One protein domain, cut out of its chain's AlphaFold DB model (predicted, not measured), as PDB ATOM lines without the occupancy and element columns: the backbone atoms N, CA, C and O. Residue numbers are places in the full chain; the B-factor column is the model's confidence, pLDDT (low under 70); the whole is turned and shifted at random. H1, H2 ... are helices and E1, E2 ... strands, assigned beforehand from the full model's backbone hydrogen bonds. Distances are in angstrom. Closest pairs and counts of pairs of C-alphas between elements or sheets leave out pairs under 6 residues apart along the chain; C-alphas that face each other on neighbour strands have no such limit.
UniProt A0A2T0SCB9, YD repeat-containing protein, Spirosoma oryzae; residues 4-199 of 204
ATOM      1  N   HIS A   4     119.480 136.531 166.464       59.84
ATOM      2  CA  HIS A   4     118.035 136.631 166.636       59.84
ATOM      3  C   HIS A   4     117.410 137.364 165.449       59.84
ATOM      4  O   HIS A   4     117.966 138.348 164.957       59.84
ATOM      5  N   GLN A   5     116.248 136.890 165.009       58.31
ATOM      6  CA  GLN A   5     115.406 137.561 164.028       58.31
ATOM      7  C   GLN A   5     113.968 137.592 164.540       58.31
ATOM      8  O   GLN A   5     113.422 136.573 164.964       58.31
ATOM      9  N   HIS A   6     113.360 138.776 164.499       61.56
ATOM     10  CA  HIS A   6     112.035 139.028 165.057       61.56
ATOM     11  C   HIS A   6     111.088 139.491 163.953       61.56
ATOM     12  O   HIS A   6     111.473 140.320 163.124       61.56
ATOM     13  N   GLN A   7     109.849 138.998 163.961       52.50
ATOM     14  CA  GLN A   7     108.825 139.435 163.018       52.50
ATOM     15  C   GLN A   7     107.482 139.615 163.732       52.50
ATOM     16  O   GLN A   7     107.025 138.745 164.470       52.50
ATOM     17  N   ILE A   8     106.842 140.763 163.500       52.56
ATOM     18  CA  ILE A   8     105.442 140.992 163.865       52.56
ATOM     19  C   ILE A   8     104.621 140.762 162.603       52.56
ATOM     20  O   ILE A   8     104.839 141.423 161.586       52.56
ATOM     21  N   VAL A   9     103.680 139.830 162.669       48.16
ATOM     22  CA  VAL A   9     102.759 139.555 161.571       48.16
ATOM     23  C   VAL A   9     101.422 140.197 161.915       48.16
ATOM     24  O   VAL A   9     100.831 139.909 162.948       48.16
ATOM     25  N   VAL A  10     100.907 141.047 161.031       45.88
ATOM     26  CA  VAL A  10      99.554 141.604 161.164       45.88
ATOM     27  C   VAL A  10      98.699 141.027 160.033       45.88
ATOM     28  O   VAL A  10      98.856 141.451 158.888       45.88
ATOM     29  N   PRO A  11      97.831 140.028 160.285       40.34
ATOM     30  CA  PRO A  11      96.942 139.524 159.246       40.34
ATOM     31  C   PRO A  11      95.895 140.583 158.874       40.34
ATOM     32  O   PRO A  11      95.287 141.206 159.741       40.34
ATOM     33  N   ALA A  12      95.653 140.752 157.574       38.62
ATOM     34  CA  ALA A  12      94.795 141.799 157.014       38.62
ATOM     35  C   ALA A  12      93.282 141.638 157.291       38.62
ATOM     36  O   ALA A  12      92.502 142.490 156.875       38.62
ATOM     37  N   SER A  13      92.829 140.572 157.964       43.03
ATOM     38  CA  SER A  13      91.388 140.285 158.054       43.03
ATOM     39  C   SER A  13      90.951 139.342 159.184       43.03
ATOM     40  O   SER A  13      89.956 138.638 159.035       43.03
ATOM     41  N   TYR A  14      91.648 139.314 160.322       39.62
ATOM     42  CA  TYR A  14      91.167 138.587 161.504       39.62
ATOM     43  C   TYR A  14      91.088 139.509 162.716       39.62
ATOM     44  O   TYR A  14      92.069 140.152 163.080       39.62
ATOM     45  N   THR A  15      89.929 139.524 163.377       41.44
ATOM     46  CA  THR A  15      89.734 140.114 164.707       41.44
ATOM     47  C   THR A  15      90.435 139.231 165.745       41.44
ATOM     48  O   THR A  15      89.808 138.497 166.503       41.44
ATOM     49  N   LEU A  16      91.766 139.226 165.727       44.81
ATOM     50  CA  LEU A  16      92.569 138.680 166.813       44.81
ATOM     51  C   LEU A  16      92.663 139.738 167.913       44.81
ATOM     52  O   LEU A  16      92.840 140.921 167.638       44.81
ATOM     53  N   VAL A  17      92.565 139.302 169.168       48.78
ATOM     54  CA  VAL A  17      92.684 140.169 170.354       48.78
ATOM     55  C   VAL A  17      94.107 140.760 170.487       48.78
ATOM     56  O   VAL A  17      94.297 141.737 171.203       48.78
ATOM     57  N   ALA A  18      95.094 140.220 169.754       48.97
ATOM     58  CA  ALA A  18      96.435 140.780 169.552       48.97
ATOM     59  C   ALA A  18      97.095 140.209 168.275       48.97
ATOM     60  O   ALA A  18      96.729 139.107 167.850       48.97
ATOM     61  N   PRO A  19      98.064 140.915 167.658       50.59
ATOM     62  CA  PRO A  19      98.795 140.404 166.500       50.59
ATOM     63  C   PRO A  19      99.612 139.149 166.864       50.59
ATOM     64  O   PRO A  19     100.174 139.092 167.962       50.59
ATOM     65  N   PRO A  20      99.706 138.149 165.968       62.84
ATOM     66  CA  PRO A  20     100.644 137.050 166.140       62.84
ATOM     67  C   PRO A  20     102.083 137.580 166.188       62.84
ATOM     68  O   PRO A  20     102.502 138.402 165.368       62.84
ATOM     69  N   ALA A  21     102.827 137.110 167.185       67.75
ATOM     70  CA  ALA A  21     104.239 137.418 167.378       67.75
ATOM     71  C   ALA A  21     105.060 136.141 167.224       67.75
ATOM     72  O   ALA A  21     104.679 135.094 167.759       67.75
ATOM     73  N   GLU A  22     106.180 136.259 166.515       71.69
ATOM     74  CA  GLU A  22     107.078 135.157 166.192       71.69
ATOM     75  C   GLU A  22     108.535 135.554 166.479       71.69
ATOM     76  O   GLU A  22     108.975 136.669 166.177       71.69
ATOM     77  N   GLU A  23     109.295 134.630 167.065       73.56
ATOM     78  CA  GLU A  23     110.730 134.774 167.317       73.56
ATOM     79  C   GLU A  23     111.491 133.603 166.705       73.56
ATOM     80  O   GLU A  23     111.114 132.438 166.878       73.56
ATOM     81  N   HIS A  24     112.605 133.924 166.046       75.31
ATOM     82  CA  HIS A  24     113.582 132.957 165.575       75.31
ATOM     83  C   HIS A  24     114.945 133.233 166.203       75.31
ATOM     84  O   HIS A  24     115.462 134.350 166.130       75.31
ATOM     85  N   GLN A  25     115.555 132.193 166.757       78.06
ATOM     86  CA  GLN A  25     116.943 132.208 167.202       78.06
ATOM     87  C   GLN A  25     117.725 131.135 166.447       78.06
ATOM     88  O   GLN A  25     117.255 130.007 166.281       78.06
ATOM     89  N   PHE A  26     118.926 131.506 166.011       82.31
ATOM     90  CA  PHE A  26     119.851 130.655 165.280       82.31
ATOM     91  C   PHE A  26     121.175 130.564 166.031       82.31
ATOM     92  O   PHE A  26     121.823 131.585 166.296       82.31
ATOM     93  N   ASP A  27     121.594 129.336 166.309       85.75
ATOM     94  CA  ASP A  27     122.898 129.039 166.892       85.75
ATOM     95  C   ASP A  27     123.799 128.370 165.865       85.75
ATOM     96  O   ASP A  27     123.350 127.558 165.054       85.75
ATOM     97  N   TYR A  28     125.083 128.712 165.914       87.25
ATOM     98  CA  TYR A  28     126.092 128.211 164.991       87.25
ATOM     99  C   TYR A  28     127.307 127.695 165.761       87.25
ATOM    100  O   TYR A  28     127.674 128.256 166.798       87.25
ATOM    101  N   ASN A  29     127.962 126.663 165.231       88.19
ATOM    102  CA  ASN A  29     129.263 126.221 165.727       88.19
ATOM    103  C   ASN A  29     130.400 127.142 165.236       88.19
ATOM    104  O   ASN A  29     130.185 128.103 164.496       88.19
ATOM    105  N   THR A  30     131.635 126.838 165.646       88.38
ATOM    106  CA  THR A  30     132.844 127.592 165.258       88.38
ATOM    107  C   THR A  30     133.121 127.576 163.757       88.38
ATOM    108  O   THR A  30     133.758 128.494 163.250       88.38
ATOM    109  N   ASP A  31     132.607 126.573 163.050       86.06
ATOM    110  CA  ASP A  31     132.749 126.411 161.603       86.06
ATOM    111  C   ASP A  31     131.635 127.138 160.828       86.06
ATOM    112  O   ASP A  31     131.557 127.034 159.604       86.06
ATOM    113  N   GLY A  32     130.748 127.854 161.530       83.44
ATOM    114  CA  GLY A  32     129.619 128.569 160.943       83.44
ATOM    115  C   GLY A  32     128.456 127.670 160.516       83.44
ATOM    116  O   GLY A  32     127.553 128.142 159.826       83.44
ATOM    117  N   GLN A  33     128.439 126.394 160.913       84.88
ATOM    118  CA  GLN A  33     127.309 125.497 160.660       84.88
ATOM    119  C   GLN A  33     126.205 125.740 161.681       84.88
ATOM    120  O   GLN A  33     126.478 125.923 162.867       84.88
ATOM    121  N   LEU A  34     124.959 125.699 161.222       84.94
ATOM    122  CA  LEU A  34     123.785 125.864 162.067       84.94
ATOM    123  C   LEU A  34     123.615 124.660 162.999       84.94
ATOM    124  O   LEU A  34     123.444 123.539 162.537       84.94
ATOM    125  N   THR A  35     123.615 124.878 164.306       88.19
ATOM    126  CA  THR A  35     123.455 123.809 165.303       88.19
ATOM    127  C   THR A  35     122.054 123.752 165.888       88.19
ATOM    128  O   THR A  35     121.601 122.681 166.289       88.19
ATOM    129  N   GLU A  36     121.353 124.885 165.933       87.25
ATOM    130  CA  GLU A  36     119.993 124.957 166.457       87.25
ATOM    131  C   GLU A  36     119.197 126.078 165.780       87.25
ATOM    132  O   GLU A  36     119.701 127.182 165.575       87.25
ATOM    133  N   ILE A  37     117.936 125.789 165.457       82.19
ATOM    134  CA  ILE A  37     116.901 126.786 165.191       82.19
ATOM    135  C   ILE A  37     115.879 126.668 166.304       82.19
ATOM    136  O   ILE A  37     115.293 125.602 166.505       82.19
ATOM    137  N   ARG A  38     115.608 127.772 166.982       81.56
ATOM    138  CA  ARG A  38     114.495 127.881 167.914       81.56
ATOM    139  C   ARG A  38     113.455 128.805 167.320       81.56
ATOM    140  O   ARG A  38     113.770 129.924 166.933       81.56
ATOM    141  N   TYR A  39     112.228 128.316 167.243       78.56
ATOM    142  CA  TYR A  39     111.070 129.093 166.843       78.56
ATOM    143  C   TYR A  39     110.078 129.150 167.983       78.56
ATOM    144  O   TYR A  39     109.774 128.123 168.594       78.56
ATOM    145  N   LYS A  40     109.542 130.332 168.235       76.38
ATOM    146  CA  LYS A  40     108.472 130.532 169.202       76.38
ATOM    147  C   LYS A  40     107.399 131.390 168.565       76.38
ATOM    148  O   LYS A  40     107.717 132.329 167.843       76.38
ATOM    149  N   ALA A  41     106.144 131.072 168.851       73.38
ATOM    150  CA  ALA A  41     105.018 131.835 168.337       73.38
ATOM    151  C   ALA A  41     103.889 131.933 169.360       73.38
ATOM    152  O   ALA A  41     103.717 131.065 170.219       73.38
ATOM    153  N   SER A  42     103.071 132.973 169.232       69.25
ATOM    154  CA  SER A  42     101.815 133.100 169.968       69.25
ATOM    155  C   SER A  42     100.665 133.365 169.001       69.25
ATOM    156  O   SER A  42     100.484 134.487 168.538       69.25
ATOM    157  N   ASN A  43      99.860 132.331 168.740       57.88
ATOM    158  CA  ASN A  43      98.648 132.415 167.925       57.88
ATOM    159  C   ASN A  43      97.414 132.339 168.835       57.88
ATOM    160  O   ASN A  43      97.015 131.253 169.242       57.88
ATOM    161  N   GLY A  44      96.824 133.485 169.187       52.09
ATOM    162  CA  GLY A  44      95.484 133.539 169.797       52.09
ATOM    163  C   GLY A  44      95.308 132.898 171.184       52.09
ATOM    164  O   GLY A  44      94.181 132.621 171.583       52.09
ATOM    165  N   VAL A  45      96.381 132.652 171.936       47.09
ATOM    166  CA  VAL A  45      96.298 132.162 173.325       47.09
ATOM    167  C   VAL A  45      95.922 133.334 174.242       47.09
ATOM    168  O   VAL A  45      96.451 134.426 174.011       47.09
ATOM    169  N   PRO A  46      95.075 133.139 175.280       47.31
ATOM    170  CA  PRO A  46      94.768 134.180 176.249       47.31
ATOM    171  C   PRO A  46      96.065 134.824 176.718       47.31
ATOM    172  O   PRO A  46      96.986 134.175 177.229       47.31
ATOM    173  N   LEU A  47      96.165 136.108 176.428       50.94
ATOM    174  CA  LEU A  47      97.187 136.957 176.989       50.94
ATOM    175  C   LEU A  47      97.055 136.891 178.515       50.94
ATOM    176  O   LEU A  47      95.961 136.631 179.033       50.94
ATOM    177  N   CYS A  48      98.146 137.109 179.249       52.03
ATOM    178  CA  CYS A  48      98.000 137.381 180.677       52.03
ATOM    179  C   CYS A  48      96.959 138.510 180.845       52.03
ATOM    180  O   CYS A  48      96.901 139.393 179.979       52.03
ATOM    181  N   PRO A  49      96.105 138.498 181.887       43.44
ATOM    182  CA  PRO A  49      95.114 139.555 182.066       43.44
ATOM    183  C   PRO A  49      95.787 140.935 181.936       43.44
ATOM    184  O   PRO A  49      96.727 141.216 182.675       43.44
ATOM    185  N   ASN A  50      95.320 141.759 180.984       50.31
ATOM    186  CA  ASN A  50      95.817 143.103 180.612       50.31
ATOM    187  C   ASN A  50      96.958 143.216 179.580       50.31
ATOM    188  O   ASN A  50      97.452 144.321 179.356       50.31
ATOM    189  N   GLN A  51      97.360 142.145 178.902       52.03
ATOM    190  CA  GLN A  51      98.256 142.276 177.748       52.03
ATOM    191  C   GLN A  51      97.475 142.573 176.461       52.03
ATOM    192  O   GLN A  51      96.436 141.971 176.213       52.03
ATOM    193  N   THR A  52      98.011 143.453 175.613       52.94
ATOM    194  CA  THR A  52      97.526 143.738 174.242       52.94
ATOM    195  C   THR A  52      98.639 143.629 173.189       52.94
ATOM    196  O   THR A  52      98.390 143.741 171.991       52.94
ATOM    197  N   ILE A  53      99.874 143.378 173.641       57.00
ATOM    198  CA  ILE A  53     101.091 143.204 172.845       57.00
ATOM    199  C   ILE A  53     101.861 142.032 173.461       57.00
ATOM    200  O   ILE A  53     102.000 141.969 174.682       57.00
ATOM    201  N   VAL A  54     102.364 141.114 172.633       58.81
ATOM    202  CA  VAL A  54     103.250 140.028 173.081       58.81
ATOM    203  C   VAL A  54     104.695 140.507 172.973       58.81
ATOM    204  O   VAL A  54     105.212 140.653 171.866       58.81
ATOM    205  N   GLY A  55     105.348 140.775 174.106       60.69
ATOM    206  CA  GLY A  55     106.794 140.976 174.130       60.69
ATOM    207  C   GLY A  55     107.529 139.673 173.802       60.69
ATOM    208  O   GLY A  55     107.081 138.590 174.165       60.69
ATOM    209  N   LEU A  56     108.685 139.749 173.139       62.91
ATOM    210  CA  LEU A  56     109.453 138.553 172.755       62.91
ATOM    211  C   LEU A  56     109.915 137.731 173.968       62.91
ATOM    212  O   LEU A  56     109.892 136.507 173.928       62.91
ATOM    213  N   SER A  57     110.223 138.389 175.091       66.25
ATOM    214  CA  SER A  57     110.520 137.717 176.366       66.25
ATOM    215  C   SER A  57     109.367 136.843 176.875       66.25
ATOM    216  O   SER A  57     109.581 135.928 177.661       66.25
ATOM    217  N   GLU A  58     108.141 137.111 176.433       62.31
ATOM    218  CA  GLU A  58     106.931 136.397 176.848       62.31
ATOM    219  C   GLU A  58     106.655 135.153 175.997       62.31
ATOM    220  O   GLU A  58     105.844 134.298 176.361       62.31
ATOM    221  N   LEU A  59     107.372 135.006 174.880       67.31
ATOM    222  CA  LEU A  59     107.401 133.766 174.108       67.31
ATOM    223  C   LEU A  59     108.195 132.660 174.827       67.31
ATOM    224  O   LEU A  59     108.088 131.495 174.449       67.31
ATOM    225  N   ASP A  60     108.958 132.995 175.875       64.06
ATOM    226  CA  ASP A  60     109.732 132.048 176.692       64.06
ATOM    227  C   ASP A  60     108.945 131.457 177.879       64.06
ATOM    228  O   ASP A  60     109.511 130.899 178.817       64.06
ATOM    229  N   CYS A  61     107.615 131.574 177.865       61.88
ATOM    230  CA  CYS A  61     106.761 130.995 178.897       61.88
ATOM    231  C   CYS A  61     106.447 129.514 178.636       61.88
ATOM    232  O   CYS A  61     106.078 129.114 177.529       61.88
ATOM    233  N   SER A  62     106.492 128.708 179.701       59.47
ATOM    234  CA  SER A  62     106.030 127.315 179.676       59.47
ATOM    235  C   SER A  62     104.593 127.218 179.145       59.47
ATOM    236  O   SER A  62     103.720 127.990 179.540       59.47
ATOM    237  N   GLY A  63     104.352 126.280 178.227       61.75
ATOM    238  CA  GLY A  63     103.047 126.058 177.600       61.75
ATOM    239  C   GLY A  63     102.765 126.902 176.351       61.75
ATOM    240  O   GLY A  63     101.752 126.660 175.691       61.75
ATOM    241  N   ARG A  64     103.646 127.839 175.974       71.25
ATOM    242  CA  ARG A  64     103.586 128.510 174.665       71.25
ATOM    243  C   ARG A  64     104.094 127.588 173.561       71.25
ATOM    244  O   ARG A  64     104.776 126.595 173.813       71.25
ATOM    245  N   PHE A  65     103.720 127.916 172.333       73.50
ATOM    246  CA  PHE A  65     104.142 127.169 171.164       73.50
ATOM    247  C   PHE A  65     105.630 127.399 170.915       73.50
ATOM    248  O   PHE A  65     106.064 128.534 170.697       73.50
ATOM    249  N   SER A  66     106.401 126.319 170.905       77.75
ATOM    250  CA  SER A  66     107.804 126.364 170.533       77.75
ATOM    251  C   SER A  66     108.213 125.153 169.707       77.75
ATOM    252  O   SER A  66     107.717 124.038 169.895       77.75
ATOM    253  N   TYR A  67     109.157 125.385 168.801       79.88
ATOM    254  CA  TYR A  67     109.946 124.339 168.179       79.88
ATOM    255  C   TYR A  67     111.423 124.582 168.423       79.88
ATOM    256  O   TYR A  67     111.911 125.711 168.377       79.88
ATOM    257  N   VAL A  68     112.143 123.486 168.600       83.12
ATOM    258  CA  VAL A  68     113.594 123.455 168.514       83.12
ATOM    259  C   VAL A  68     113.968 122.457 167.444       83.12
ATOM    260  O   VAL A  68     113.437 121.352 167.411       83.12
ATOM    261  N   LEU A  69     114.879 122.839 166.570       84.56
ATOM    262  CA  LEU A  69     115.329 122.018 165.470       84.56
ATOM    263  C   LEU A  69     116.848 121.987 165.449       84.56
ATOM    264  O   LEU A  69     117.491 123.024 165.552       84.56
ATOM    265  N   ARG A  70     117.412 120.793 165.304       88.69
ATOM    266  CA  ARG A  70     118.852 120.547 165.279       88.69
ATOM    267  C   ARG A  70     119.191 119.754 164.024       88.69
ATOM    268  O   ARG A  70     118.746 118.608 163.919       88.69
ATOM    269  N   PRO A  71     119.906 120.343 163.056       89.12
ATOM    270  CA  PRO A  71     120.380 119.608 161.893       89.12
ATOM    271  C   PRO A  71     121.410 118.553 162.314       89.12
ATOM    272  O   PRO A  71     122.179 118.757 163.253       89.12
ATOM    273  N   ILE A  72     121.427 117.427 161.610       91.06
ATOM    274  CA  ILE A  72     122.427 116.369 161.769       91.06
ATOM    275  C   ILE A  72     123.324 116.419 160.540       91.06
ATOM    276  O   ILE A  72     122.827 116.386 159.414       91.06
ATOM    277  N   TYR A  73     124.631 116.507 160.764       91.06
ATOM    278  CA  TYR A  73     125.625 116.622 159.704       91.06
ATOM    279  C   TYR A  73     126.438 115.341 159.550       91.06
ATOM    280  O   TYR A  73     126.734 114.670 160.540       91.06
ATOM    281  N   ASP A  74     126.837 115.037 158.320       92.88
ATOM    282  CA  ASP A  74     127.867 114.037 158.047       92.88
ATOM    283  C   ASP A  74     129.289 114.620 158.178       92.88
ATOM    284  O   ASP A  74     129.496 115.803 158.473       92.88
ATOM    285  N   ALA A  75     130.298 113.781 157.929       93.12
ATOM    286  CA  ALA A  75     131.703 114.193 157.940       93.12
ATOM    287  C   ALA A  75     132.050 115.221 156.843       93.12
ATOM    288  O   ALA A  75     133.026 115.956 156.981       93.12
ATOM    289  N   ALA A  76     131.252 115.293 155.773       91.06
ATOM    290  CA  ALA A  76     131.393 116.259 154.689       91.06
ATOM    291  C   ALA A  76     130.648 117.577 154.968       91.06
ATOM    292  O   ALA A  76     130.588 118.438 154.091       91.06
ATOM    293  N   LYS A  77     130.114 117.763 156.186       88.25
ATOM    294  CA  LYS A  77     129.358 118.952 156.605       88.25
ATOM    295  C   LYS A  77     128.032 119.133 155.856       88.25
ATOM    296  O   LYS A  77     127.454 120.222 155.911       88.25
ATOM    297  N   LYS A  78     127.507 118.079 155.223       87.19
ATOM    298  CA  LYS A  78     126.176 118.055 154.603       87.19
ATOM    299  C   LYS A  78     125.119 117.702 155.644       87.19
ATOM    300  O   LYS A  78     125.353 116.855 156.501       87.19
ATOM    301  N   VAL A  79     123.952 118.345 155.576       88.19
ATOM    302  CA  VAL A  79     122.805 117.985 156.422       88.19
ATOM    303  C   VAL A  79     122.217 116.663 155.927       88.19
ATOM    304  O   VAL A  79     121.684 116.609 154.825       88.19
ATOM    305  N   ILE A  80     122.283 115.624 156.754       92.06
ATOM    306  CA  ILE A  80     121.777 114.270 156.461       92.06
ATOM    307  C   ILE A  80     120.542 113.901 157.286       92.06
ATOM    308  O   ILE A  80     120.013 112.799 157.183       92.06
ATOM    309  N   GLY A  81     120.086 114.809 158.140       91.38
ATOM    310  CA  GLY A  81     118.924 114.578 158.974       91.38
ATOM    311  C   GLY A  81     118.643 115.740 159.904       91.38
ATOM    312  O   GLY A  81     119.290 116.789 159.858       91.38
ATOM    313  N   SER A  82     117.671 115.544 160.784       90.12
ATOM    314  CA  SER A  82     117.327 116.531 161.801       90.12
ATOM    315  C   SER A  82     116.652 115.900 163.004       90.12
ATOM    316  O   SER A  82     115.878 114.955 162.860       90.12
ATOM    317  N   GLN A  83     116.836 116.512 164.168       90.12
ATOM    318  CA  GLN A  83     115.983 116.303 165.327       90.12
ATOM    319  C   GLN A  83     115.142 117.555 165.570       90.12
ATOM    320  O   GLN A  83     115.676 118.652 165.716       90.12
ATOM    321  N   LYS A  84     113.825 117.393 165.655       86.00
ATOM    322  CA  LYS A  84     112.877 118.463 165.963       86.00
ATOM    323  C   LYS A  84     112.140 118.126 167.250       86.00
ATOM    324  O   LYS A  84     111.593 117.038 167.374       86.00
ATOM    325  N   ALA A  85     112.100 119.061 168.182       85.12
ATOM    326  CA  ALA A  85     111.258 119.016 169.362       85.12
ATOM    327  C   ALA A  85     110.168 120.080 169.231       85.12
ATOM    328  O   ALA A  85     110.421 121.188 168.766       85.12
ATOM    329  N   TYR A  86     108.965 119.719 169.638       82.69
ATOM    330  CA  TYR A  86     107.774 120.544 169.675       82.69
ATOM    331  C   TYR A  86     107.244 120.560 171.095       82.69
ATOM    332  O   TYR A  86     107.139 119.505 171.728       82.69
ATOM    333  N   SER A  87     106.844 121.733 171.560       77.44
ATOM    334  CA  SER A  87     106.022 121.856 172.751       77.44
ATOM    335  C   SER A  87     104.942 122.907 172.546       77.44
ATOM    336  O   SER A  87     105.179 123.984 171.999       77.44
ATOM    337  N   CYS A  88     103.733 122.579 172.980       75.94
ATOM    338  CA  CYS A  88     102.634 123.522 173.104       75.94
ATOM    339  C   CYS A  88     101.686 122.995 174.176       75.94
ATOM    340  O   CYS A  88     101.166 121.883 174.057       75.94
ATOM    341  N   GLN A  89     101.456 123.791 175.220       77.00
ATOM    342  CA  GLN A  89     100.647 123.399 176.376       77.00
ATOM    343  C   GLN A  89     101.088 122.032 176.938       77.00
ATOM    344  O   GLN A  89     102.251 121.861 177.297       77.00
ATOM    345  N   SER A  90     100.177 121.060 177.011       78.06
ATOM    346  CA  SER A  90     100.427 119.698 177.495       78.06
ATOM    347  C   SER A  90     100.960 118.742 176.425       78.06
ATOM    348  O   SER A  90     101.179 117.569 176.718       78.06
ATOM    349  N   THR A  91     101.124 119.201 175.185       80.19
ATOM    350  CA  THR A  91     101.600 118.367 174.082       80.19
ATOM    351  C   THR A  91     103.086 118.584 173.884       80.19
ATOM    352  O   THR A  91     103.543 119.707 173.661       80.19
ATOM    353  N   SER A  92     103.833 117.486 173.897       85.31
ATOM    354  CA  SER A  92     105.210 117.444 173.422       85.31
ATOM    355  C   SER A  92     105.336 116.426 172.300       85.31
ATOM    356  O   SER A  92     104.724 115.355 172.339       85.31
ATOM    357  N   ALA A  93     106.122 116.763 171.285       86.81
ATOM    358  CA  ALA A  93     106.455 115.827 170.227       86.81
ATOM    359  C   ALA A  93     107.926 115.936 169.840       86.81
ATOM    360  O   ALA A  93     108.490 117.025 169.796       86.81
ATOM    361  N   THR A  94     108.534 114.802 169.522       89.62
ATOM    362  CA  THR A  94     109.874 114.715 168.951       89.62
ATOM    363  C   THR A  94     109.775 114.062 167.586       89.62
ATOM    364  O   THR A  94     109.070 113.071 167.414       89.62
ATOM    365  N   TYR A  95     110.504 114.605 166.623       88.94
ATOM    366  CA  TYR A  95     110.635 114.076 165.277       88.94
ATOM    367  C   TYR A  95     112.118 113.867 165.014       88.94
ATOM    368  O   TYR A  95     112.914 114.792 165.185       88.94
ATOM    369  N   VAL A  96     112.489 112.660 164.616       91.69
ATOM    370  CA  VAL A  96     113.843 112.343 164.159       91.69
ATOM    371  C   VAL A  96     113.734 111.969 162.698       91.69
ATOM    372  O   VAL A  96     112.993 111.047 162.360       91.69
ATOM    373  N   SER A  97     114.431 112.710 161.845       91.31
ATOM    374  CA  SER A  97     114.382 112.529 160.403       91.31
ATOM    375  C   SER A  97     115.755 112.181 159.851       91.31
ATOM    376  O   SER A  97     116.723 112.874 160.158       91.31
ATOM    377  N   ASP A  98     115.790 111.169 158.991       93.50
ATOM    378  CA  ASP A  98     116.931 110.788 158.163       93.50
ATOM    379  C   ASP A  98     116.649 111.202 156.716       93.50
ATOM    380  O   ASP A  98     115.536 111.002 156.211       93.50
ATOM    381  N   TYR A  99     117.641 111.777 156.042       93.06
ATOM    382  CA  TYR A  99     117.550 112.200 154.648       93.06
ATOM    383  C   TYR A  99     118.355 111.246 153.771       93.06
ATOM    384  O   TYR A  99     119.444 110.810 154.132       93.06
ATOM    385  N   SER A 100     117.797 110.891 152.617       93.69
ATOM    386  CA  SER A 100     118.525 110.173 151.570       93.69
ATOM    387  C   SER A 100     118.652 111.060 150.353       93.69
ATOM    388  O   SER A 100     117.696 111.745 149.991       93.69
ATOM    389  N   ASP A 101     119.806 110.986 149.701       91.75
ATOM    390  CA  ASP A 101     120.157 111.893 148.622       91.75
ATOM    391  C   ASP A 101     120.464 111.172 147.312       91.75
ATOM    392  O   ASP A 101     120.858 110.006 147.267       91.75
ATOM    393  N   THR A 102     120.344 111.905 146.213       92.75
ATOM    394  CA  THR A 102     120.948 111.557 144.928       92.75
ATOM    395  C   THR A 102     121.649 112.799 144.402       92.75
ATOM    396  O   THR A 102     121.008 113.743 143.945       92.75
ATOM    397  N   GLY A 103     122.977 112.822 144.538       90.44
ATOM    398  CA  GLY A 103     123.762 114.043 144.360       90.44
ATOM    399  C   GLY A 103     123.374 115.106 145.394       90.44
ATOM    400  O   GLY A 103     123.396 114.851 146.602       90.44
ATOM    401  N   ASP A 104     122.972 116.274 144.899       88.81
ATOM    402  CA  ASP A 104     122.595 117.445 145.703       88.81
ATOM    403  C   ASP A 104     121.083 117.539 145.973       88.81
ATOM    404  O   ASP A 104     120.594 118.577 146.412       88.81
ATOM    405  N   LEU A 105     120.320 116.479 145.681       91.06
ATOM    406  CA  LEU A 105     118.875 116.429 145.899       91.06
ATOM    407  C   LEU A 105     118.532 115.454 147.021       91.06
ATOM    408  O   LEU A 105     118.901 114.284 146.940       91.06
ATOM    409  N   VAL A 106     117.747 115.910 147.996       91.12
ATOM    410  CA  VAL A 106     117.143 115.058 149.026       91.12
ATOM    411  C   VAL A 106     116.000 114.286 148.378       91.12
ATOM    412  O   VAL A 106     114.928 114.824 148.125       91.12
ATOM    413  N   THR A 107     116.189 113.016 148.053       92.50
ATOM    414  CA  THR A 107     115.177 112.225 147.338       92.50
ATOM    415  C   THR A 107     114.152 111.594 148.262       92.50
ATOM    416  O   THR A 107     113.023 111.335 147.839       92.50
ATOM    417  N   SER A 108     114.499 111.379 149.532       91.94
ATOM    418  CA  SER A 108     113.524 110.947 150.526       91.94
ATOM    419  C   SER A 108     113.846 111.417 151.934       91.94
ATOM    420  O   SER A 108     115.001 111.652 152.289       91.94
ATOM    421  N   VAL A 109     112.792 111.524 152.738       90.69
ATOM    422  CA  VAL A 109     112.870 111.810 154.166       90.69
ATOM    423  C   VAL A 109     112.139 110.719 154.920       90.69
ATOM    424  O   VAL A 109     110.946 110.502 154.706       90.69
ATOM    425  N   ARG A 110     112.839 110.058 155.834       92.44
ATOM    426  CA  ARG A 110     112.256 109.081 156.748       92.44
ATOM    427  C   ARG A 110     112.156 109.698 158.132       92.44
ATOM    428  O   ARG A 110     113.174 110.086 158.683       92.44
ATOM    429  N   THR A 111     110.957 109.777 158.700       90.81
ATOM    430  CA  THR A 111     110.715 110.421 159.999       90.81
ATOM    431  C   THR A 111     110.109 109.454 161.005       90.81
ATOM    432  O   THR A 111     109.087 108.822 160.742       90.81
ATOM    433  N   LEU A 112     110.722 109.376 162.184       93.56
ATOM    434  CA  LEU A 112     110.170 108.752 163.379       93.56
ATOM    435  C   LEU A 112     109.560 109.834 164.271       93.56
ATOM    436  O   LEU A 112     110.241 110.801 164.613       93.56
ATOM    437  N   THR A 113     108.297 109.663 164.660       91.88
ATOM    438  CA  THR A 113     107.585 110.625 165.506       91.88
ATOM    439  C   THR A 113     107.280 110.010 166.865       91.88
ATOM    440  O   THR A 113     106.778 108.892 166.946       91.88
ATOM    441  N   THR A 114     107.526 110.764 167.932       93.06
ATOM    442  CA  THR A 114     107.131 110.424 169.299       93.06
ATOM    443  C   THR A 114     106.286 111.555 169.859       93.06
ATOM    444  O   THR A 114     106.780 112.671 169.968       93.06
ATOM    445  N   ILE A 115     105.035 111.292 170.234       90.12
ATOM    446  CA  ILE A 115     104.117 112.284 170.817       90.12
ATOM    447  C   ILE A 115     103.769 111.839 172.231       90.12
ATOM    448  O   ILE A 115     103.303 110.717 172.421       90.12
ATOM    449  N   ASN A 116     104.003 112.700 173.224       91.00
ATOM    450  CA  ASN A 116     103.742 112.414 174.641       91.00
ATOM    451  C   ASN A 116     104.279 111.033 175.084       91.00
ATOM    452  O   ASN A 116     103.606 110.278 175.780       91.00
ATOM    453  N   GLY A 117     105.481 110.677 174.615       90.62
ATOM    454  CA  GLY A 117     106.140 109.397 174.907       90.62
ATOM    455  C   GLY A 117     105.696 108.201 174.055       90.62
ATOM    456  O   GLY A 117     106.327 107.151 174.129       90.62
ATOM    457  N   THR A 118     104.669 108.338 173.213       95.56
ATOM    458  CA  THR A 118     104.219 107.275 172.297       95.56
ATOM    459  C   THR A 118     104.876 107.428 170.933       95.56
ATOM    460  O   THR A 118     104.721 108.461 170.285       95.56
ATOM    461  N   THR A 119     105.587 106.397 170.481       96.31
ATOM    462  CA  THR A 119     106.328 106.407 169.213       96.31
ATOM    463  C   THR A 119     105.532 105.735 168.095       96.31
ATOM    464  O   THR A 119     105.036 104.622 168.265       96.31
ATOM    465  N   SER A 120     105.416 106.402 166.945       93.56
ATOM    466  CA  SER A 120     104.770 105.866 165.744       93.56
ATOM    467  C   SER A 120     105.702 104.940 164.962       93.56
ATOM    468  O   SER A 120     106.920 104.949 165.142       93.56
ATOM    469  N   SER A 121     105.155 104.192 164.002       94.62
ATOM    470  CA  SER A 121     105.990 103.624 162.942       94.62
ATOM    471  C   SER A 121     106.642 104.751 162.123       94.62
ATOM    472  O   SER A 121     105.991 105.781 161.895       94.62
ATOM    473  N   PRO A 122     107.899 104.578 161.673       93.00
ATOM    474  CA  PRO A 122     108.549 105.535 160.788       93.00
ATOM    475  C   PRO A 122     107.758 105.710 159.489       93.00
ATOM    476  O   PRO A 122     107.313 104.721 158.906       93.00
ATOM    477  N   GLN A 123     107.625 106.950 159.026       90.56
ATOM    478  CA  GLN A 123     107.038 107.289 157.727       90.56
ATOM    479  C   GLN A 123     108.141 107.714 156.762       90.56
ATOM    480  O   GLN A 123     109.059 108.427 157.167       90.56
ATOM    481  N   THR A 124     108.048 107.298 155.502       91.56
ATOM    482  CA  THR A 124     108.997 107.689 154.453       91.56
ATOM    483  C   THR A 124     108.274 108.469 153.371       91.56
ATOM    484  O   THR A 124     107.280 108.005 152.817       91.56
ATOM    485  N   TYR A 125     108.820 109.630 153.035       87.94
ATOM    486  CA  TYR A 125     108.274 110.540 152.044       87.94
ATOM    487  C   TYR A 125     109.270 110.695 150.905       87.94
ATOM    488  O   TYR A 125     110.407 111.098 151.131       87.94
ATOM    489  N   ALA A 126     108.842 110.368 149.689       91.06
ATOM    490  CA  ALA A 126     109.616 110.632 148.485       91.06
ATOM    491  C   ALA A 126     109.395 112.074 148.020       91.06
ATOM    492  O   ALA A 126     108.280 112.601 148.110       91.06
ATOM    493  N   LEU A 127     110.458 112.692 147.513       90.75
ATOM    494  CA  LEU A 127     110.431 114.044 146.978       90.75
ATOM    495  C   LEU A 127     110.522 114.007 145.454       90.75
ATOM    496  O   LEU A 127     111.219 113.181 144.866       90.75
ATOM    497  N   SER A 128     109.803 114.917 144.807       92.31
ATOM    498  CA  SER A 128     109.928 115.176 143.369       92.31
ATOM    499  C   SER A 128     110.385 116.604 143.142       92.31
ATOM    500  O   SER A 128     110.118 117.476 143.967       92.31
ATOM    501  N   TYR A 129     111.052 116.829 142.013       93.94
ATOM    502  CA  TYR A 129     111.719 118.084 141.698       93.94
ATOM    503  C   TYR A 129     111.350 118.581 140.308       93.94
ATOM    504  O   TYR A 129     110.943 117.810 139.437       93.94
ATOM    505  N   ASP A 130     111.492 119.885 140.116       94.25
ATOM    506  CA  ASP A 130     111.639 120.463 138.789       94.25
ATOM    507  C   ASP A 130     113.097 120.338 138.298       94.25
ATOM    508  O   ASP A 130     113.942 119.700 138.922       94.25
ATOM    509  N   THR A 131     113.397 120.967 137.163       94.12
ATOM    510  CA  THR A 131     114.764 121.086 136.630       94.12
ATOM    511  C   THR A 131     115.364 122.477 136.832       94.12
ATOM    512  O   THR A 131     116.419 122.788 136.277       94.12
ATOM    513  N   LYS A 132     114.686 123.359 137.575       94.00
ATOM    514  CA  LYS A 132     115.063 124.767 137.721       94.00
ATOM    515  C   LYS A 132     115.874 124.962 138.989       94.00
ATOM    516  O   LYS A 132     115.714 124.228 139.958       94.00
ATOM    517  N   ILE A 133     116.760 125.952 138.966       89.31
ATOM    518  CA  ILE A 133     117.610 126.261 140.113       89.31
ATOM    519  C   ILE A 133     116.725 126.685 141.282       89.31
ATOM    520  O   ILE A 133     115.784 127.469 141.128       89.31
ATOM    521  N   ASN A 134     117.062 126.174 142.455       88.38
ATOM    522  CA  ASN A 134     116.541 126.659 143.710       88.38
ATOM    523  C   ASN A 134     117.487 127.726 144.285       88.38
ATOM    524  O   ASN A 134     118.571 127.386 144.765       88.38
ATOM    525  N   PRO A 135     117.100 129.013 144.285       84.94
ATOM    526  CA  PRO A 135     117.951 130.084 144.803       84.94
ATOM    527  C   PRO A 135     118.107 130.053 146.328       84.94
ATOM    528  O   PRO A 135     118.902 130.812 146.873       84.94
ATOM    529  N   PHE A 136     117.354 129.196 147.021       80.44
ATOM    530  CA  PHE A 136     117.447 129.010 148.466       80.44
ATOM    531  C   PHE A 136     118.313 127.805 148.847       80.44
ATOM    532  O   PHE A 136     118.422 127.488 150.032       80.44
ATOM    533  N   TYR A 137     118.923 127.115 147.877       84.50
ATOM    534  CA  TYR A 137     119.811 125.995 148.168       84.50
ATOM    535  C   TYR A 137     121.005 126.454 149.012       84.50
ATOM    536  O   TYR A 137     121.718 127.388 148.651       84.50
ATOM    537  N   GLY A 138     121.198 125.814 150.168       75.19
ATOM    538  CA  GLY A 138     122.236 126.177 151.134       75.19
ATOM    539  C   GLY A 138     121.917 127.412 151.987       75.19
ATOM    540  O   GLY A 138     122.707 127.755 152.865       75.19
ATOM    541  N   VAL A 139     120.763 128.060 151.786       71.12
ATOM    542  CA  VAL A 139     120.322 129.220 152.572       71.12
ATOM    543  C   VAL A 139     119.254 128.790 153.567       71.12
ATOM    544  O   VAL A 139     118.206 128.279 153.191       71.12
ATOM    545  N   TYR A 140     119.463 129.052 154.853       64.56
ATOM    546  CA  TYR A 140     118.418 128.841 155.851       64.56
ATOM    547  C   TYR A 140     117.395 129.979 155.801       64.56
ATOM    548  O   TYR A 140     117.688 131.104 156.198       64.56
ATOM    549  N   VAL A 141     116.193 129.680 155.305       59.28
ATOM    550  CA  VAL A 141     115.092 130.650 155.200       59.28
ATOM    551  C   VAL A 141     114.149 130.539 156.398       59.28
ATOM    552  O   VAL A 141     113.865 129.447 156.894       59.28
ATOM    553  N   VAL A 142     113.654 131.684 156.870       53.16
ATOM    554  CA  VAL A 142     112.731 131.769 158.004       53.16
ATOM    555  C   VAL A 142     111.389 131.096 157.669       53.16
ATOM    556  O   VAL A 142     110.794 131.370 156.624       53.16
ATOM    557  N   PRO A 143     110.910 130.199 158.540       50.09
ATOM    558  CA  PRO A 143     109.979 129.153 158.159       50.09
ATOM    559  C   PRO A 143     108.553 129.603 157.807       50.09
ATOM    560  O   PRO A 143     108.048 129.146 156.784       50.09
ATOM    561  N   GLY A 144     107.907 130.501 158.560       46.84
ATOM    562  CA  GLY A 144     106.437 130.651 158.530       46.84
ATOM    563  C   GLY A 144     105.796 130.845 157.143       46.84
ATOM    564  O   GLY A 144     104.721 130.315 156.862       46.84
ATOM    565  N   TYR A 145     106.482 131.537 156.228       48.06
ATOM    566  CA  TYR A 145     105.938 131.902 154.912       48.06
ATOM    567  C   TYR A 145     106.548 131.143 153.734       48.06
ATOM    568  O   TYR A 145     105.951 131.081 152.661       48.06
ATOM    569  N   PHE A 146     107.692 130.489 153.941       43.72
ATOM    570  CA  PHE A 146     108.405 129.735 152.909       43.72
ATOM    571  C   PHE A 146     108.121 128.231 152.957       43.72
ATOM    572  O   PHE A 146     108.814 127.439 152.325       43.72
ATOM    573  N   GLY A 147     107.017 127.827 153.596       37.59
ATOM    574  CA  GLY A 147     106.647 126.415 153.760       37.59
ATOM    575  C   GLY A 147     107.312 125.748 154.965       37.59
ATOM    576  O   GLY A 147     107.368 124.524 155.038       37.59
ATOM    577  N   GLY A 148     107.813 126.544 155.905       37.03
ATOM    578  CA  GLY A 148     108.387 126.089 157.155       37.03
ATOM    579  C   GLY A 148     107.482 126.373 158.355       37.03
ATOM    580  O   GLY A 148     106.738 127.343 158.422       37.03
ATOM    581  N   ILE A 149     107.588 125.487 159.339       43.28
ATOM    582  CA  ILE A 149     106.951 125.550 160.661       43.28
ATOM    583  C   ILE A 149     105.429 125.797 160.624       43.28
ATOM    584  O   ILE A 149     104.849 126.578 161.368       43.28
ATOM    585  N   ALA A 150     104.762 124.962 159.833       39.56
ATOM    586  CA  ALA A 150     103.617 124.214 160.334       39.56
ATOM    587  C   ALA A 150     103.807 122.730 159.965       39.56
ATOM    588  O   ALA A 150     103.567 122.289 158.847       39.56
ATOM    589  N   ASN A 151     104.275 121.983 160.965       48.12
ATOM    590  CA  ASN A 151     104.139 120.541 161.179       48.12
ATOM    591  C   ASN A 151     105.189 119.521 160.694       48.12
ATOM    592  O   ASN A 151     105.581 118.729 161.549       48.12
ATOM    593  N   TRP A 152     105.756 119.499 159.481       47.50
ATOM    594  CA  TRP A 152     106.414 118.231 159.064       47.50
ATOM    595  C   TRP A 152     107.919 118.288 158.779       47.50
ATOM    596  O   TRP A 152     108.652 117.531 159.416       47.50
ATOM    597  N   PHE A 153     108.436 119.250 158.013       51.97
ATOM    598  CA  PHE A 153     109.833 119.181 157.559       51.97
ATOM    599  C   PHE A 153     110.664 120.436 157.836       51.97
ATOM    600  O   PHE A 153     110.159 121.557 157.861       51.97
ATOM    601  N   LEU A 154     111.966 120.229 158.040       53.38
ATOM    602  CA  LEU A 154     112.975 121.282 158.017       53.38
ATOM    603  C   LEU A 154     113.092 121.746 156.572       53.38
ATOM    604  O   LEU A 154     113.690 121.005 155.807       53.38
ATOM    605  N   ASN A 155     112.475 122.882 156.213       62.75
ATOM    606  CA  ASN A 155     112.630 123.612 154.943       62.75
ATOM    607  C   ASN A 155     113.338 122.800 153.839       62.75
ATOM    608  O   ASN A 155     114.429 123.163 153.416       62.75
ATOM    609  N   LEU A 156     112.769 121.668 153.393       69.25
ATOM    610  CA  LEU A 156     113.508 120.746 152.506       69.25
ATOM    611  C   LEU A 156     113.868 121.453 151.198       69.25
ATOM    612  O   LEU A 156     114.877 121.163 150.566       69.25
ATOM    613  N   SER A 157     113.074 122.472 150.867       69.19
ATOM    614  CA  SER A 157     113.298 123.440 149.808       69.19
ATOM    615  C   SER A 157     114.557 124.287 149.974       69.19
ATOM    616  O   SER A 157     114.747 125.184 149.175       69.19
ATOM    617  N   THR A 158     115.392 124.102 150.990       75.62
ATOM    618  CA  THR A 158     116.712 124.744 151.102       75.62
ATOM    619  C   THR A 158     117.845 123.725 151.086       75.62
ATOM    620  O   THR A 158     119.012 124.098 151.009       75.62
ATOM    621  N   LEU A 159     117.517 122.432 151.146       83.31
ATOM    622  CA  LEU A 159     118.479 121.332 151.189       83.31
ATOM    623  C   LEU A 159     118.721 120.705 149.817       83.31
ATOM    624  O   LEU A 159     119.461 119.735 149.713       83.31
ATOM    625  N   SER A 160     118.078 121.208 148.766       88.31
ATOM    626  CA  SER A 160     118.200 120.657 147.417       88.31
ATOM    627  C   SER A 160     118.401 121.739 146.372       88.31
ATOM    628  O   SER A 160     117.807 122.813 146.467       88.31
ATOM    629  N   SER A 161     119.240 121.455 145.378       90.94
ATOM    630  CA  SER A 161     119.621 122.401 144.321       90.94
ATOM    631  C   SER A 161     118.500 122.718 143.321       90.94
ATOM    632  O   SER A 161     118.570 123.737 142.631       90.94
ATOM    633  N   ASN A 162     117.440 121.903 143.289       93.56
ATOM    634  CA  ASN A 162     116.225 122.115 142.499       93.56
ATOM    635  C   ASN A 162     114.995 122.349 143.382       93.56
ATOM    636  O   ASN A 162     114.990 121.990 144.565       93.56
ATOM    637  N   ASN A 163     113.935 122.950 142.828       90.75
ATOM    638  CA  ASN A 163     112.732 123.213 143.618       90.75
ATOM    639  C   ASN A 163     111.896 121.938 143.752       90.75
ATOM    640  O   ASN A 163     111.622 121.241 142.774       90.75
ATOM    641  N   ILE A 164     111.457 121.655 144.977       90.12
ATOM    642  CA  ILE A 164     110.580 120.521 145.274       90.12
ATOM    643  C   ILE A 164     109.209 120.777 144.655       90.12
ATOM    644  O   ILE A 164     108.568 121.771 144.969       90.12
ATOM    645  N   THR A 165     108.713 119.850 143.844       92.38
ATOM    646  CA  THR A 165     107.369 119.885 143.248       92.38
ATOM    647  C   THR A 165     106.376 118.978 143.968       92.38
ATOM    648  O   THR A 165     105.167 119.139 143.792       92.38
ATOM    649  N   ARG A 166     106.844 118.037 144.802       89.81
ATOM    650  CA  ARG A 166     105.964 117.163 145.591       89.81
ATOM    651  C   ARG A 166     106.628 116.620 146.854       89.81
ATOM    652  O   ARG A 166     107.786 116.216 146.802       89.81
ATOM    653  N   VAL A 167     105.862 116.553 147.943       86.12
ATOM    654  CA  VAL A 167     106.185 115.831 149.187       86.12
ATOM    655  C   VAL A 167     104.882 115.494 149.922       86.12
ATOM    656  O   VAL A 167     104.020 116.354 150.036       86.12
ATOM    657  N   GLU A 168     104.712 114.255 150.393       81.94
ATOM    658  CA  GLU A 168     103.579 113.837 151.254       81.94
ATOM    659  C   GLU A 168     102.189 114.345 150.802       81.94
ATOM    660  O   GLU A 168     101.490 115.051 151.519       81.94
ATOM    661  N   GLY A 169     101.782 114.050 149.564       80.69
ATOM    662  CA  GLY A 169     100.466 114.482 149.062       80.69
ATOM    663  C   GLY A 169     100.313 115.995 148.829       80.69
ATOM    664  O   GLY A 169      99.332 116.408 148.221       80.69
ATOM    665  N   VAL A 170     101.301 116.805 149.214       84.56
ATOM    666  CA  VAL A 170     101.401 118.227 148.886       84.56
ATOM    667  C   VAL A 170     102.166 118.381 147.579       84.56
ATOM    668  O   VAL A 170     103.252 117.820 147.399       84.56
ATOM    669  N   SER A 171     101.614 119.173 146.668       90.00
ATOM    670  CA  SER A 171     102.254 119.547 145.412       90.00
ATOM    671  C   SER A 171     102.592 121.029 145.393       90.00
ATOM    672  O   SER A 171     101.864 121.860 145.934       90.00
ATOM    673  N   TYR A 172     103.688 121.366 144.723       88.69
ATOM    674  CA  TYR A 172     104.103 122.740 144.495       88.69
ATOM    675  C   TYR A 172     104.200 123.015 143.004       88.69
ATOM    676  O   TYR A 172     104.772 122.233 142.243       88.69
ATOM    677  N   ARG A 173     103.659 124.161 142.597       93.75
ATOM    678  CA  ARG A 173     103.820 124.696 141.247       93.75
ATOM    679  C   ARG A 173     104.511 126.041 141.331       93.75
ATOM    680  O   ARG A 173     104.154 126.858 142.178       93.75
ATOM    681  N   TYR A 174     105.434 126.283 140.416       93.88
ATOM    682  CA  TYR A 174     106.204 127.513 140.370       93.88
ATOM    683  C   TYR A 174     105.973 128.256 139.061       93.88
ATOM    684  O   TYR A 174     105.754 127.649 138.011       93.88
ATOM    685  N   GLU A 175     106.057 129.577 139.141       96.31
ATOM    686  CA  GLU A 175     106.310 130.440 137.988       96.31
ATOM    687  C   GLU A 175     107.718 131.003 138.126       96.31
ATOM    688  O   GLU A 175     108.212 131.156 139.244       96.31
ATOM    689  N   TYR A 176     108.360 131.314 137.000       95.12
ATOM    690  CA  TYR A 176     109.747 131.771 136.981       95.12
ATOM    691  C   TYR A 176     109.892 133.063 136.190       95.12
ATOM    692  O   TYR A 176     109.136 133.336 135.257       95.12
ATOM    693  N   SER A 177     110.911 133.837 136.545       93.62
ATOM    694  CA  SER A 177     111.391 134.960 135.750       93.62
ATOM    695  C   SER A 177     112.128 134.482 134.493       93.62
ATOM    696  O   SER A 177     112.454 133.301 134.337       93.62
ATOM    697  N   SER A 178     112.478 135.424 133.616       92.81
ATOM    698  CA  SER A 178     113.364 135.173 132.471       92.81
ATOM    699  C   SER A 178     114.757 134.667 132.874       92.81
ATOM    700  O   SER A 178     115.412 133.999 132.080       92.81
ATOM    701  N   ALA A 179     115.187 134.920 134.115       90.19
ATOM    702  CA  ALA A 179     116.431 134.405 134.685       90.19
ATOM    703  C   ALA A 179     116.295 132.983 135.271       90.19
ATOM    704  O   ALA A 179     117.221 132.495 135.910       90.19
ATOM    705  N   ASN A 180     115.154 132.308 135.070       91.00
ATOM    706  CA  ASN A 180     114.829 130.999 135.654       91.00
ATOM    707  C   ASN A 180     114.795 130.975 137.194       91.00
ATOM    708  O   ASN A 180     114.935 129.908 137.790       91.00
ATOM    709  N   LEU A 181     114.570 132.125 137.838       90.75
ATOM    710  CA  LEU A 181     114.357 132.204 139.286       90.75
ATOM    711  C   LEU A 181     112.859 132.136 139.602       90.75
ATOM    712  O   LEU A 181     112.087 132.788 138.895       90.75
ATOM    713  N   PRO A 182     112.426 131.387 140.629       91.56
ATOM    714  CA  PRO A 182     111.015 131.283 140.978       91.56
ATOM    715  C   PRO A 182     110.467 132.639 141.441       91.56
ATOM    716  O   PRO A 182     110.990 133.246 142.359       91.56
ATOM    717  N   THR A 183     109.393 133.127 140.831       92.38
ATOM    718  CA  THR A 183     108.724 134.388 141.208       92.38
ATOM    719  C   THR A 183     107.439 134.146 141.987       92.38
ATOM    720  O   THR A 183     107.005 134.996 142.765       92.38
ATOM    721  N   MET A 184     106.836 132.971 141.809       91.12
ATOM    722  CA  MET A 184     105.646 132.531 142.528       91.12
ATOM    723  C   MET A 184     105.780 131.057 142.894       91.12
ATOM    724  O   MET A 184     106.289 130.267 142.099       91.12
ATOM    725  N   ARG A 185     105.259 130.676 144.061       89.00
ATOM    726  CA  ARG A 185     105.007 129.281 144.438       89.00
ATOM    727  C   ARG A 185     103.561 129.128 144.885       89.00
ATOM    728  O   ARG A 185     103.106 129.834 145.783       89.00
ATOM    729  N   TYR A 186     102.877 128.152 144.312       86.81
ATOM    730  CA  TYR A 186     101.560 127.699 144.738       86.81
ATOM    731  C   TYR A 186     101.710 126.398 145.515       86.81
ATOM    732  O   TYR A 186     102.304 125.452 145.001       86.81
ATOM    733  N   THR A 187     101.156 126.345 146.722       85.19
ATOM    734  CA  THR A 187     101.011 125.103 147.490       85.19
ATOM    735  C   THR A 187      99.634 124.522 147.204       85.19
ATOM    736  O   THR A 187      98.628 125.221 147.357       85.19
ATOM    737  N   ILE A 188      99.594 123.263 146.779       83.88
ATOM    738  CA  ILE A 188      98.398 122.577 146.292       83.88
ATOM    739  C   ILE A 188      98.169 121.310 147.121       83.88
ATOM    740  O   ILE A 188      99.082 120.499 147.273       83.88
ATOM    741  N   ILE A 189      96.950 121.146 147.633       84.75
ATOM    742  CA  ILE A 189      96.470 119.937 148.320       84.75
ATOM    743  C   ILE A 189      95.102 119.598 147.731       84.75
ATOM    744  O   ILE A 189      94.277 120.498 147.579       84.75
ATOM    745  N   ASP A 190      94.872 118.331 147.377       89.31
ATOM    746  CA  ASP A 190      93.619 117.856 146.764       89.31
ATOM    747  C   ASP A 190      93.156 118.744 145.593       89.31
ATOM    748  O   ASP A 190      92.015 119.206 145.539       89.31
ATOM    749  N   ASP A 191      94.099 119.056 144.696       89.12
ATOM    750  CA  ASP A 191      93.929 119.921 143.517       89.12
ATOM    751  C   ASP A 191      93.478 121.366 143.810       89.12
ATOM    752  O   ASP A 191      93.107 122.116 142.904       89.12
ATOM    753  N   LYS A 192      93.565 121.810 145.069       87.44
ATOM    754  CA  LYS A 192      93.234 123.174 145.494       87.44
ATOM    755  C   LYS A 192      94.478 123.935 145.914       87.44
ATOM    756  O   LYS A 192      95.283 123.453 146.706       87.44
ATOM    757  N   VAL A 193      94.605 125.170 145.429       86.88
ATOM    758  CA  VAL A 193      95.636 126.101 145.902       86.88
ATOM    759  C   VAL A 193      95.267 126.563 147.311       86.88
ATOM    760  O   VAL A 193      94.258 127.239 147.496       86.88
ATOM    761  N   ILE A 194      96.099 126.216 148.291       80.81
ATOM    762  CA  ILE A 194      95.909 126.594 149.700       80.81
ATOM    763  C   ILE A 194      96.817 127.748 150.134       80.81
ATOM    764  O   ILE A 194      96.547 128.412 151.131       80.81
ATOM    765  N   GLN A 195      97.898 128.000 149.394       77.50
ATOM    766  CA  GLN A 195      98.838 129.080 149.676       77.50
ATOM    767  C   GLN A 195      99.460 129.580 148.377       77.50
ATOM    768  O   GLN A 195      99.774 128.795 147.482       77.50
ATOM    769  N   THR A 196      99.683 130.891 148.314       81.38
ATOM    770  CA  THR A 196     100.502 131.529 147.286       81.38
ATOM    771  C   THR A 196     101.621 132.309 147.962       81.38
ATOM    772  O   THR A 196     101.356 133.144 148.825       81.38
ATOM    773  N   LEU A 197     102.860 132.045 147.564       79.19
ATOM    774  CA  LEU A 197     104.047 132.789 147.972       79.19
ATOM    775  C   LEU A 197     104.580 133.555 146.763       79.19
ATOM    776  O   LEU A 197     104.790 132.961 145.707       79.19
ATOM    777  N   ARG A 198     104.809 134.860 146.927       83.44
ATOM    778  CA  ARG A 198     105.441 135.712 145.918       83.44
ATOM    779  C   ARG A 198     106.877 136.006 146.325       83.44
ATOM    780  O   ARG A 198     107.132 136.356 147.474       83.44
ATOM    781  N   LEU A 199     107.783 135.872 145.368       84.31
ATOM    782  CA  LEU A 199     109.212 136.068 145.540       84.31
ATOM    783  C   LEU A 199     109.640 137.280 144.722       84.31
ATOM    784  O   LEU A 199     109.344 137.377 143.529       84.31
TER     785      LEU A 199
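This is residues 4 to 199 of the 204 residues of the protein "YD repeat-containing protein" of Spirosoma oryzae (UniProt A0A2T0SCB9). A broad, twisted and curled wall of eight strands, E1 to E8, runs on at E8 into a second sheet, E9 to E13, which folds back to make an open trough. The long link of residues 134 to 161 lies in the hollow between the sheets, and short H1 is on the outside of the large sheet. The printed part has 196 residues, in the order E1 E2 E3 H1 E4 to E13. Both sheets are antiparallel and ordered as along the chain. The class is mostly strand; the whole is compact, with a radius of gyration of the C-alphas of 17.7 A and spans of 53 by 38 by 37 A.

E1, residues 4 to 8, is an edge strand and forms a hairpin with E2, residues 21 to 28; N 5 and O 24 are 2.9 A apart. E3, residues 34 to 42, follows in a meander, each strand the antiparallel neighbour of the one before; N 25 and O 38 are 2.9 A apart. H1, residues 56 to 60, is on this strongly twisted sheet at a height of 8.1 A, only just over E3, on which 3 of its C-alphas fall; the closest C-alphas of H1 and E3, Leu 59 and Lys 40, are 6.0 A apart. In H1, 0 of 1 O i to N i+4 pairs and 2 of 2 O i to N i+3 pairs are within hydrogen-bond range. A second meander holds E4, residues 65 to 73, E5, residues 79 to 88, E6, residues 91 to 102, E7, residues 105 to 115, and E8, residues 123 to 126. Between the neighbours E3 and E4, N 39 and O 67 are within hydrogen-bond range at 2.9 A, and between the neighbours E7 and E8, N 111 and O 123 are within hydrogen-bond range at 2.8 A. E7 bends by 50 degrees at residue 108. E8 runs on at 44 degrees into E9, residues 128 to 133. E10, residues 162 to 167, E11, residues 170 to 176, E12, residues 182 to 189, and E13, residues 192 to 198, complete the third meander; N 173 and O 186 of E11 and E12 are 3.0 A apart. E1 and E13 are apart.

E1 begins at C-alpha 4, (118.035, 136.631, 166.636). E6, the longest strand by residues, measures 35.6 A and E7 29.3 A. E13 ends at C-alpha 198, (105.441, 135.712, 145.918).

The C-alphas of Asn 50 and Gly 103, farthest apart, are 54.2 A apart. The printed part has no cut. The long links are E1 to E2, E3 to H1 and E9 to E10. Mean pLDDT of the printed part is 77.2; residues 4 to 21, 42 to 63 and 140 to 157 are under 70.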